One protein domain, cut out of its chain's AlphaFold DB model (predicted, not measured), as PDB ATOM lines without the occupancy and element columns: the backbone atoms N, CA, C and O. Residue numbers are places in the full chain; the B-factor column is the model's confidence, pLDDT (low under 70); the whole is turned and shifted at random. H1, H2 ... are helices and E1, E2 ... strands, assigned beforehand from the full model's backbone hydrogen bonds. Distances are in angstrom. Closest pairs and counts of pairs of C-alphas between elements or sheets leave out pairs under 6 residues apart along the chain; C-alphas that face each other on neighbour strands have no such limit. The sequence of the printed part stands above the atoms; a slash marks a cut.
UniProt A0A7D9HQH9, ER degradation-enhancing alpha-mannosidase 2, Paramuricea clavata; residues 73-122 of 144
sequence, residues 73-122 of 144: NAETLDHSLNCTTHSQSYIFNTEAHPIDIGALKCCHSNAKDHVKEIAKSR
ATOM      1  N   ASN A  73      32.295 -54.006 -26.032       66.56
ATOM      2  CA  ASN A  73      32.883 -53.482 -27.249       66.56
ATOM      3  C   ASN A  73      31.768 -52.975 -28.173       66.56
ATOM      4  O   ASN A  73      30.650 -53.483 -28.194       66.56
ATOM      5  N   ALA A  74      32.085 -51.949 -28.960       61.56
ATOM      6  CA  ALA A  74      31.144 -51.221 -29.812       61.56
ATOM      7  C   ALA A  74      30.640 -51.997 -31.046       61.56
ATOM      8  O   ALA A  74      30.376 -51.403 -32.090       61.56
ATOM      9  N   GLU A  75      30.516 -53.321 -30.953       57.19
ATOM     10  CA  GLU A  75      30.176 -54.197 -32.077       57.19
ATOM     11  C   GLU A  75      28.705 -54.087 -32.504       57.19
ATOM     12  O   GLU A  75      28.362 -54.471 -33.619       57.19
ATOM     13  N   THR A  76      27.839 -53.482 -31.685       52.91
ATOM     14  CA  THR A  76      26.413 -53.293 -32.004       52.91
ATOM     15  C   THR A  76      25.964 -51.837 -31.915       52.91
ATOM     16  O   THR A  76      24.855 -51.545 -31.463       52.91
ATOM     17  N   LEU A  77      26.803 -50.890 -32.344       56.19
ATOM     18  CA  LEU A  77      26.303 -49.560 -32.687       56.19
ATOM     19  C   LEU A  77      25.483 -49.681 -33.973       56.19
ATOM     20  O   LEU A  77      26.008 -49.500 -35.070       56.19
ATOM     21  N   ASP A  78      24.191 -49.992 -33.841       54.12
ATOM     22  CA  ASP A  78      23.262 -49.853 -34.954       54.12
ATOM     23  C   ASP A  78      23.386 -48.417 -35.492       54.12
ATOM     24  O   ASP A  78      23.161 -47.416 -34.802       54.12
ATOM     25  N   HIS A  79      23.847 -48.307 -36.737       52.91
ATOM     26  CA  HIS A  79      23.990 -47.036 -37.434       52.91
ATOM     27  C   HIS A  79      22.622 -46.411 -37.765       52.91
ATOM     28  O   HIS A  79      22.576 -45.268 -38.229       52.91
ATOM     29  N   SER A  80      21.521 -47.120 -37.497       52.19
ATOM     30  CA  SER A  80      20.152 -46.644 -37.639       52.19
ATOM     31  C   SER A  80      19.788 -45.625 -36.555       52.19
ATOM     32  O   SER A  80      19.336 -45.974 -35.474       52.19
ATOM     33  N   LEU A  81      20.076 -44.354 -36.856       54.69
ATOM     34  CA  LEU A  81      19.323 -43.100 -36.639       54.69
ATOM     35  C   LEU A  81      18.334 -42.908 -35.457       54.69
ATOM     36  O   LEU A  81      17.629 -41.904 -35.445       54.69
ATOM     37  N   ASN A  82      18.283 -43.768 -34.448       64.25
ATOM     38  CA  ASN A  82      17.532 -43.549 -33.221       64.25
ATOM     39  C   ASN A  82      18.528 -43.374 -32.082       64.25
ATOM     40  O   ASN A  82      19.357 -44.242 -31.814       64.25
ATOM     41  N   CYS A  83      18.457 -42.217 -31.427       68.31
ATOM     42  CA  CYS A  83      19.226 -41.944 -30.227       68.31
ATOM     43  C   CYS A  83      18.845 -42.957 -29.138       68.31
ATOM     44  O   CYS A  83      17.824 -42.810 -28.473       68.31
ATOM     45  N   THR A  84      19.648 -44.005 -28.995       64.19
ATOM     46  CA  THR A  84      19.503 -45.014 -27.952       64.19
ATOM     47  C   THR A  84      20.665 -44.839 -26.983       64.19
ATOM     48  O   THR A  84      21.835 -44.938 -27.348       64.19
ATOM     49  N   THR A  85      20.340 -44.483 -25.744       60.59
ATOM     50  CA  THR A  85      21.278 -44.553 -24.620       60.59
ATOM     51  C   THR A  85      21.495 -46.028 -24.279       60.59
ATOM     52  O   THR A  85      20.563 -46.813 -24.448       60.59
ATOM     53  N   HIS A  86      22.686 -46.411 -23.806       63.19
ATOM     54  CA  HIS A  86      23.140 -47.801 -23.614       63.19
ATOM     55  C   HIS A  86      23.656 -48.504 -24.874       63.19
ATOM     56  O   HIS A  86      23.306 -49.650 -25.155       63.19
ATOM     57  N   SER A  87      24.584 -47.876 -25.599       63.12
ATOM     58  CA  SER A  87      25.241 -48.523 -26.742       63.12
ATOM     59  C   SER A  87      26.269 -49.603 -26.362       63.12
ATOM     60  O   SER A  87      27.110 -49.952 -27.189       63.12
ATOM     61  N   GLN A  88      26.257 -50.084 -25.108       70.25
ATOM     62  CA  GLN A  88      27.208 -51.059 -24.543       70.25
ATOM     63  C   GLN A  88      28.677 -50.705 -24.840       70.25
ATOM     64  O   GLN A  88      29.521 -51.576 -24.969       70.25
ATOM     65  N   SER A  89      28.971 -49.412 -24.995       81.81
ATOM     66  CA  SER A  89      30.288 -48.899 -25.367       81.81
ATOM     67  C   SER A  89      30.629 -47.769 -24.412       81.81
ATOM     68  O   SER A  89      30.051 -46.682 -24.502       81.81
ATOM     69  N   TYR A  90      31.554 -48.036 -23.496       88.12
ATOM     70  CA  TYR A  90      31.938 -47.097 -22.450       88.12
ATOM     71  C   TYR A  90      33.404 -46.698 -22.592       88.12
ATOM     72  O   TYR A  90      34.267 -47.529 -22.861       88.12
ATOM     73  N   ILE A  91      33.685 -45.411 -22.393       90.75
ATOM     74  CA  ILE A  91      35.046 -44.886 -22.257       90.75
ATOM     75  C   ILE A  91      35.207 -44.400 -20.825       90.75
ATOM     76  O   ILE A  91      34.399 -43.612 -20.344       90.75
ATOM     77  N   PHE A  92      36.254 -44.851 -20.148       92.81
ATOM     78  CA  PHE A  92      36.603 -44.352 -18.825       92.81
ATOM     79  C   PHE A  92      37.450 -43.085 -18.947       92.81
ATOM     80  O   PHE A  92      38.384 -43.038 -19.749       92.81
ATOM     81  N   ASN A  93      37.138 -42.065 -18.148       94.31
ATOM     82  CA  ASN A  93      38.066 -40.955 -17.937       94.31
ATOM     83  C   ASN A  93      39.222 -41.379 -16.999       94.31
ATOM     84  O   ASN A  93      39.314 -42.533 -16.572       94.31
ATOM     85  N   THR A  94      40.098 -40.434 -16.661       95.06
ATOM     86  CA  THR A  94      41.243 -40.663 -15.764       95.06
ATOM     87  C   THR A  94      40.847 -41.047 -14.337       95.06
ATOM     88  O   THR A  94      41.631 -41.702 -13.677       95.06
ATOM     89  N   GLU A  95      39.625 -40.731 -13.901       95.00
ATOM     90  CA  GLU A  95      39.065 -41.059 -12.574       95.00
ATOM     91  C   GLU A  95      38.130 -42.287 -12.621       95.00
ATOM     92  O   GLU A  95      37.297 -42.528 -11.742       95.00
ATOM     93  N   ALA A  96      38.220 -43.069 -13.699       94.00
ATOM     94  CA  ALA A  96      37.407 -44.254 -13.942       94.00
ATOM     95  C   ALA A  96      35.883 -44.000 -13.949       94.00
ATOM     96  O   ALA A  96      35.089 -44.906 -13.670       94.00
ATOM     97  N   HIS A  97      35.430 -42.796 -14.292       93.56
ATOM     98  CA  HIS A  97      34.025 -42.516 -14.577       93.56
ATOM     99  C   HIS A  97      33.670 -42.997 -15.995       93.56
ATOM    100  O   HIS A  97      34.278 -42.523 -16.959       93.56
ATOM    101  N   PRO A  98      32.719 -43.942 -16.149       92.00
ATOM    102  CA  PRO A  98      32.319 -44.443 -17.458       92.00
ATOM    103  C   PRO A  98      31.463 -43.410 -18.196       92.00
ATOM    104  O   PRO A  98      30.483 -42.890 -17.664       92.00
ATOM    105  N   ILE A  99      31.814 -43.157 -19.451       89.94
ATOM    106  CA  ILE A  99      31.117 -42.252 -20.360       89.94
ATOM    107  C   ILE A  99      30.519 -43.085 -21.493       89.94
ATOM    108  O   ILE A  99      31.240 -43.794 -22.195       89.94
ATOM    109  N   ASP A 100      29.201 -42.994 -21.671       86.81
ATOM    110  CA  ASP A 100      28.478 -43.678 -22.746       86.81
ATOM    111  C   ASP A 100      28.709 -42.966 -24.092       86.81
ATOM    112  O   ASP A 100      28.333 -41.802 -24.281       86.81
ATOM    113  N   ILE A 101      29.312 -43.676 -25.048       82.69
ATOM    114  CA  ILE A 101      29.561 -43.160 -26.402       82.69
ATOM    115  C   ILE A 101      28.240 -42.901 -27.148       82.69
ATOM    116  O   ILE A 101      28.141 -41.932 -27.909       82.69
ATOM    117  N   GLY A 102      27.210 -43.724 -26.928       79.62
ATOM    118  CA  GLY A 102      25.883 -43.552 -27.517       79.62
ATOM    119  C   GLY A 102      25.244 -42.235 -27.082       79.62
ATOM    120  O   GLY A 102      24.773 -41.461 -27.921       79.62
ATOM    121  N   ALA A 103      25.342 -41.912 -25.790       81.94
ATOM    122  CA  ALA A 103      24.884 -40.633 -25.251       81.94
ATOM    123  C   ALA A 103      25.651 -39.439 -25.854       81.94
ATOM    124  O   ALA A 103      25.036 -38.446 -26.250       81.94
ATOM    125  N   LEU A 104      26.977 -39.545 -26.019       81.06
ATOM    126  CA  LEU A 104      27.776 -38.509 -26.689       81.06
ATOM    127  C   LEU A 104      27.348 -38.295 -28.151       81.06
ATOM    128  O   LEU A 104      27.204 -37.153 -28.596       81.06
ATOM    129  N   LYS A 105      27.096 -39.376 -28.901       79.44
ATOM    130  CA  LYS A 105      26.630 -39.311 -30.299       79.44
ATOM    131  C   LYS A 105      25.270 -38.617 -30.409       79.44
ATOM    132  O   LYS A 105      25.064 -37.814 -31.327       79.44
ATOM    133  N   CYS A 106      24.367 -38.883 -29.467       79.69
ATOM    134  CA  CYS A 106      23.079 -38.205 -29.371       79.69
ATOM    135  C   CYS A 106      23.226 -36.704 -29.108       79.69
ATOM    136  O   CYS A 106      22.666 -35.890 -29.843       79.69
ATOM    137  N   CYS A 107      24.022 -36.333 -28.102       81.62
ATOM    138  CA  CYS A 107      24.268 -34.933 -27.756       81.62
ATOM    139  C   CYS A 107      24.887 -34.160 -28.928       81.62
ATOM    140  O   CYS A 107      24.463 -33.044 -29.228       81.62
ATOM    141  N   HIS A 108      25.835 -34.767 -29.646       81.12
ATOM    142  CA  HIS A 108      26.458 -34.157 -30.823       81.12
ATOM    143  C   HIS A 108      25.486 -33.953 -31.987       81.12
ATOM    144  O   HIS A 108      25.523 -32.919 -32.656       81.12
ATOM    145  N   SER A 109      24.615 -34.931 -32.244       72.19
ATOM    146  CA  SER A 109      23.632 -34.848 -33.332       72.19
ATOM    147  C   SER A 109      22.620 -33.730 -33.062       72.19
ATOM    148  O   SER A 109      22.449 -32.850 -33.904       72.19
ATOM    149  N   ASN A 110      22.083 -33.670 -31.840       67.19
ATOM    150  CA  ASN A 110      21.177 -32.602 -31.412       67.19
ATOM    151  C   ASN A 110      21.847 -31.219 -31.458       67.19
ATOM    152  O   ASN A 110      21.239 -30.248 -31.908       67.19
ATOM    153  N   ALA A 111      23.119 -31.114 -31.055       67.69
ATOM    154  CA  ALA A 111      23.872 -29.865 -31.137       67.69
ATOM    155  C   ALA A 111      24.077 -29.404 -32.590       67.69
ATOM    156  O   ALA A 111      23.936 -28.218 -32.886       67.69
ATOM    157  N   LYS A 112      24.363 -30.322 -33.521       67.06
ATOM    158  CA  LYS A 112      24.473 -30.003 -34.954       67.06
ATOM    159  C   LYS A 112      23.152 -29.540 -35.546       67.06
ATOM    160  O   LYS A 112      23.160 -28.622 -36.365       67.06
ATOM    161  N   ASP A 113      22.044 -30.152 -35.152       67.75
ATOM    162  CA  ASP A 113      20.724 -29.751 -35.626       67.75
ATOM    163  C   ASP A 113      20.330 -28.386 -35.054       67.75
ATOM    164  O   ASP A 113      19.904 -27.519 -35.812       67.75
ATOM    165  N   HIS A 114      20.620 -28.115 -33.780       62.12
ATOM    166  CA  HIS A 114      20.462 -26.780 -33.193       62.12
ATOM    167  C   HIS A 114      21.340 -25.727 -33.880       62.12
ATOM    168  O   HIS A 114      20.853 -24.648 -34.200       62.12
ATOM    169  N   VAL A 115      22.612 -26.018 -34.169       67.94
ATOM    170  CA  VAL A 115      23.498 -25.089 -34.895       67.94
ATOM    171  C   VAL A 115      23.014 -24.865 -36.327       67.94
ATOM    172  O   VAL A 115      23.070 -23.739 -36.812       67.94
ATOM    173  N   LYS A 116      22.501 -25.895 -37.011       69.31
ATOM    174  CA  LYS A 116      21.893 -25.746 -38.342       69.31
ATOM    175  C   LYS A 116      20.623 -24.906 -38.296       69.31
ATOM    176  O   LYS A 116      20.428 -24.092 -39.189       69.31
ATOM    177  N   GLU A 117      19.776 -25.080 -37.287       64.81
ATOM    178  CA  GLU A 117      18.579 -24.255 -37.098       64.81
ATOM    179  C   GLU A 117      18.948 -22.801 -36.765       64.81
ATOM    180  O   GLU A 117      18.419 -21.886 -37.395       64.81
ATOM    181  N   ILE A 118      19.948 -22.572 -35.905       62.50
ATOM    182  CA  ILE A 118      20.498 -21.234 -35.622       62.50
ATOM    183  C   ILE A 118      21.100 -20.601 -36.889       62.50
ATOM    184  O   ILE A 118      20.877 -19.424 -37.163       62.50
ATOM    185  N   ALA A 119      21.822 -21.377 -37.704       62.78
ATOM    186  CA  ALA A 119      22.407 -20.911 -38.961       62.78
ATOM    187  C   ALA A 119      21.357 -20.634 -40.054       62.78
ATOM    188  O   ALA A 119      21.591 -19.804 -40.933       62.78
ATOM    189  N   LYS A 120      20.195 -21.301 -40.009       65.38
ATOM    190  CA  LYS A 120      19.044 -21.015 -40.882       65.38
ATOM    191  C   LYS A 120      18.230 -19.815 -40.391       65.38
ATOM    192  O   LYS A 120      17.638 -19.111 -41.213       65.38
ATOM    193  N   SER A 121      18.205 -19.536 -39.085       57.94
ATOM    194  CA  SER A 121      17.515 -18.379 -38.507       57.94
ATOM    195  C   SER A 121      18.312 -17.079 -38.705       57.94
ATOM    196  O   SER A 121      18.853 -16.511 -37.765       57.94
ATOM    197  N   ARG A 122      18.308 -16.589 -39.953       49.38
ATOM    198  CA  ARG A 122      18.875 -15.319 -40.456       49.38
ATOM    199  C   ARG A 122      20.413 -15.194 -40.416       49.38
ATOM    200  O   ARG A 122      21.046 -15.522 -39.420       49.38
TER     201      ARG A 122
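Overview. This is residues 73 to 122 of the 144 residues of the protein "ER degradation-enhancing alpha-mannosidase 2" of Paramuricea clavata (UniProt A0A7D9HQH9). An open loop without named elements, residues 73 to 89, leads into a small hairpin of E1 and E2, from which one long helix, H1, runs off; residues 111 to 122 stick out as a bare arm. The printed part has 50 residues, in the order E1, E2, H1, with an antiparallel sheet E1 - E2; the class is mixed, helices and strands. It is loose, with a radius of gyration of the C-alphas of 13.8 A, and flat, spanning 43 by 28 by 12 A.

Along the chain. E1 is residues 90 to 92, beginning at C-alpha 90 (31.938, -47.097, -22.450). E2 is residues 98 to 100. H1, residues 101 to 120, is 28.5 A long and ends at C-alpha 120 (19.044, -21.015, -40.882).

Arrangement. E1 and E2 form a hairpin, antiparallel at 145 degrees; N 91 and O 99 are 2.9 A apart, within hydrogen-bond range. C-alphas 91 and 99 face each other at 5.1 A. A tight link joins E2 to H1. The closest C-alphas of E1 and H1, those of Tyr 90 and Ile 101, are 6.1 A apart. In H1 every O i to N i+4 pair is within hydrogen-bond range.

Size, cuts and confidence. The farthest C-alphas, of Ala 96 and Arg 122, are 43.4 A apart. The printed part has no cut. Residues 73 to 87 and 110 to 122 have pLDDT under 70.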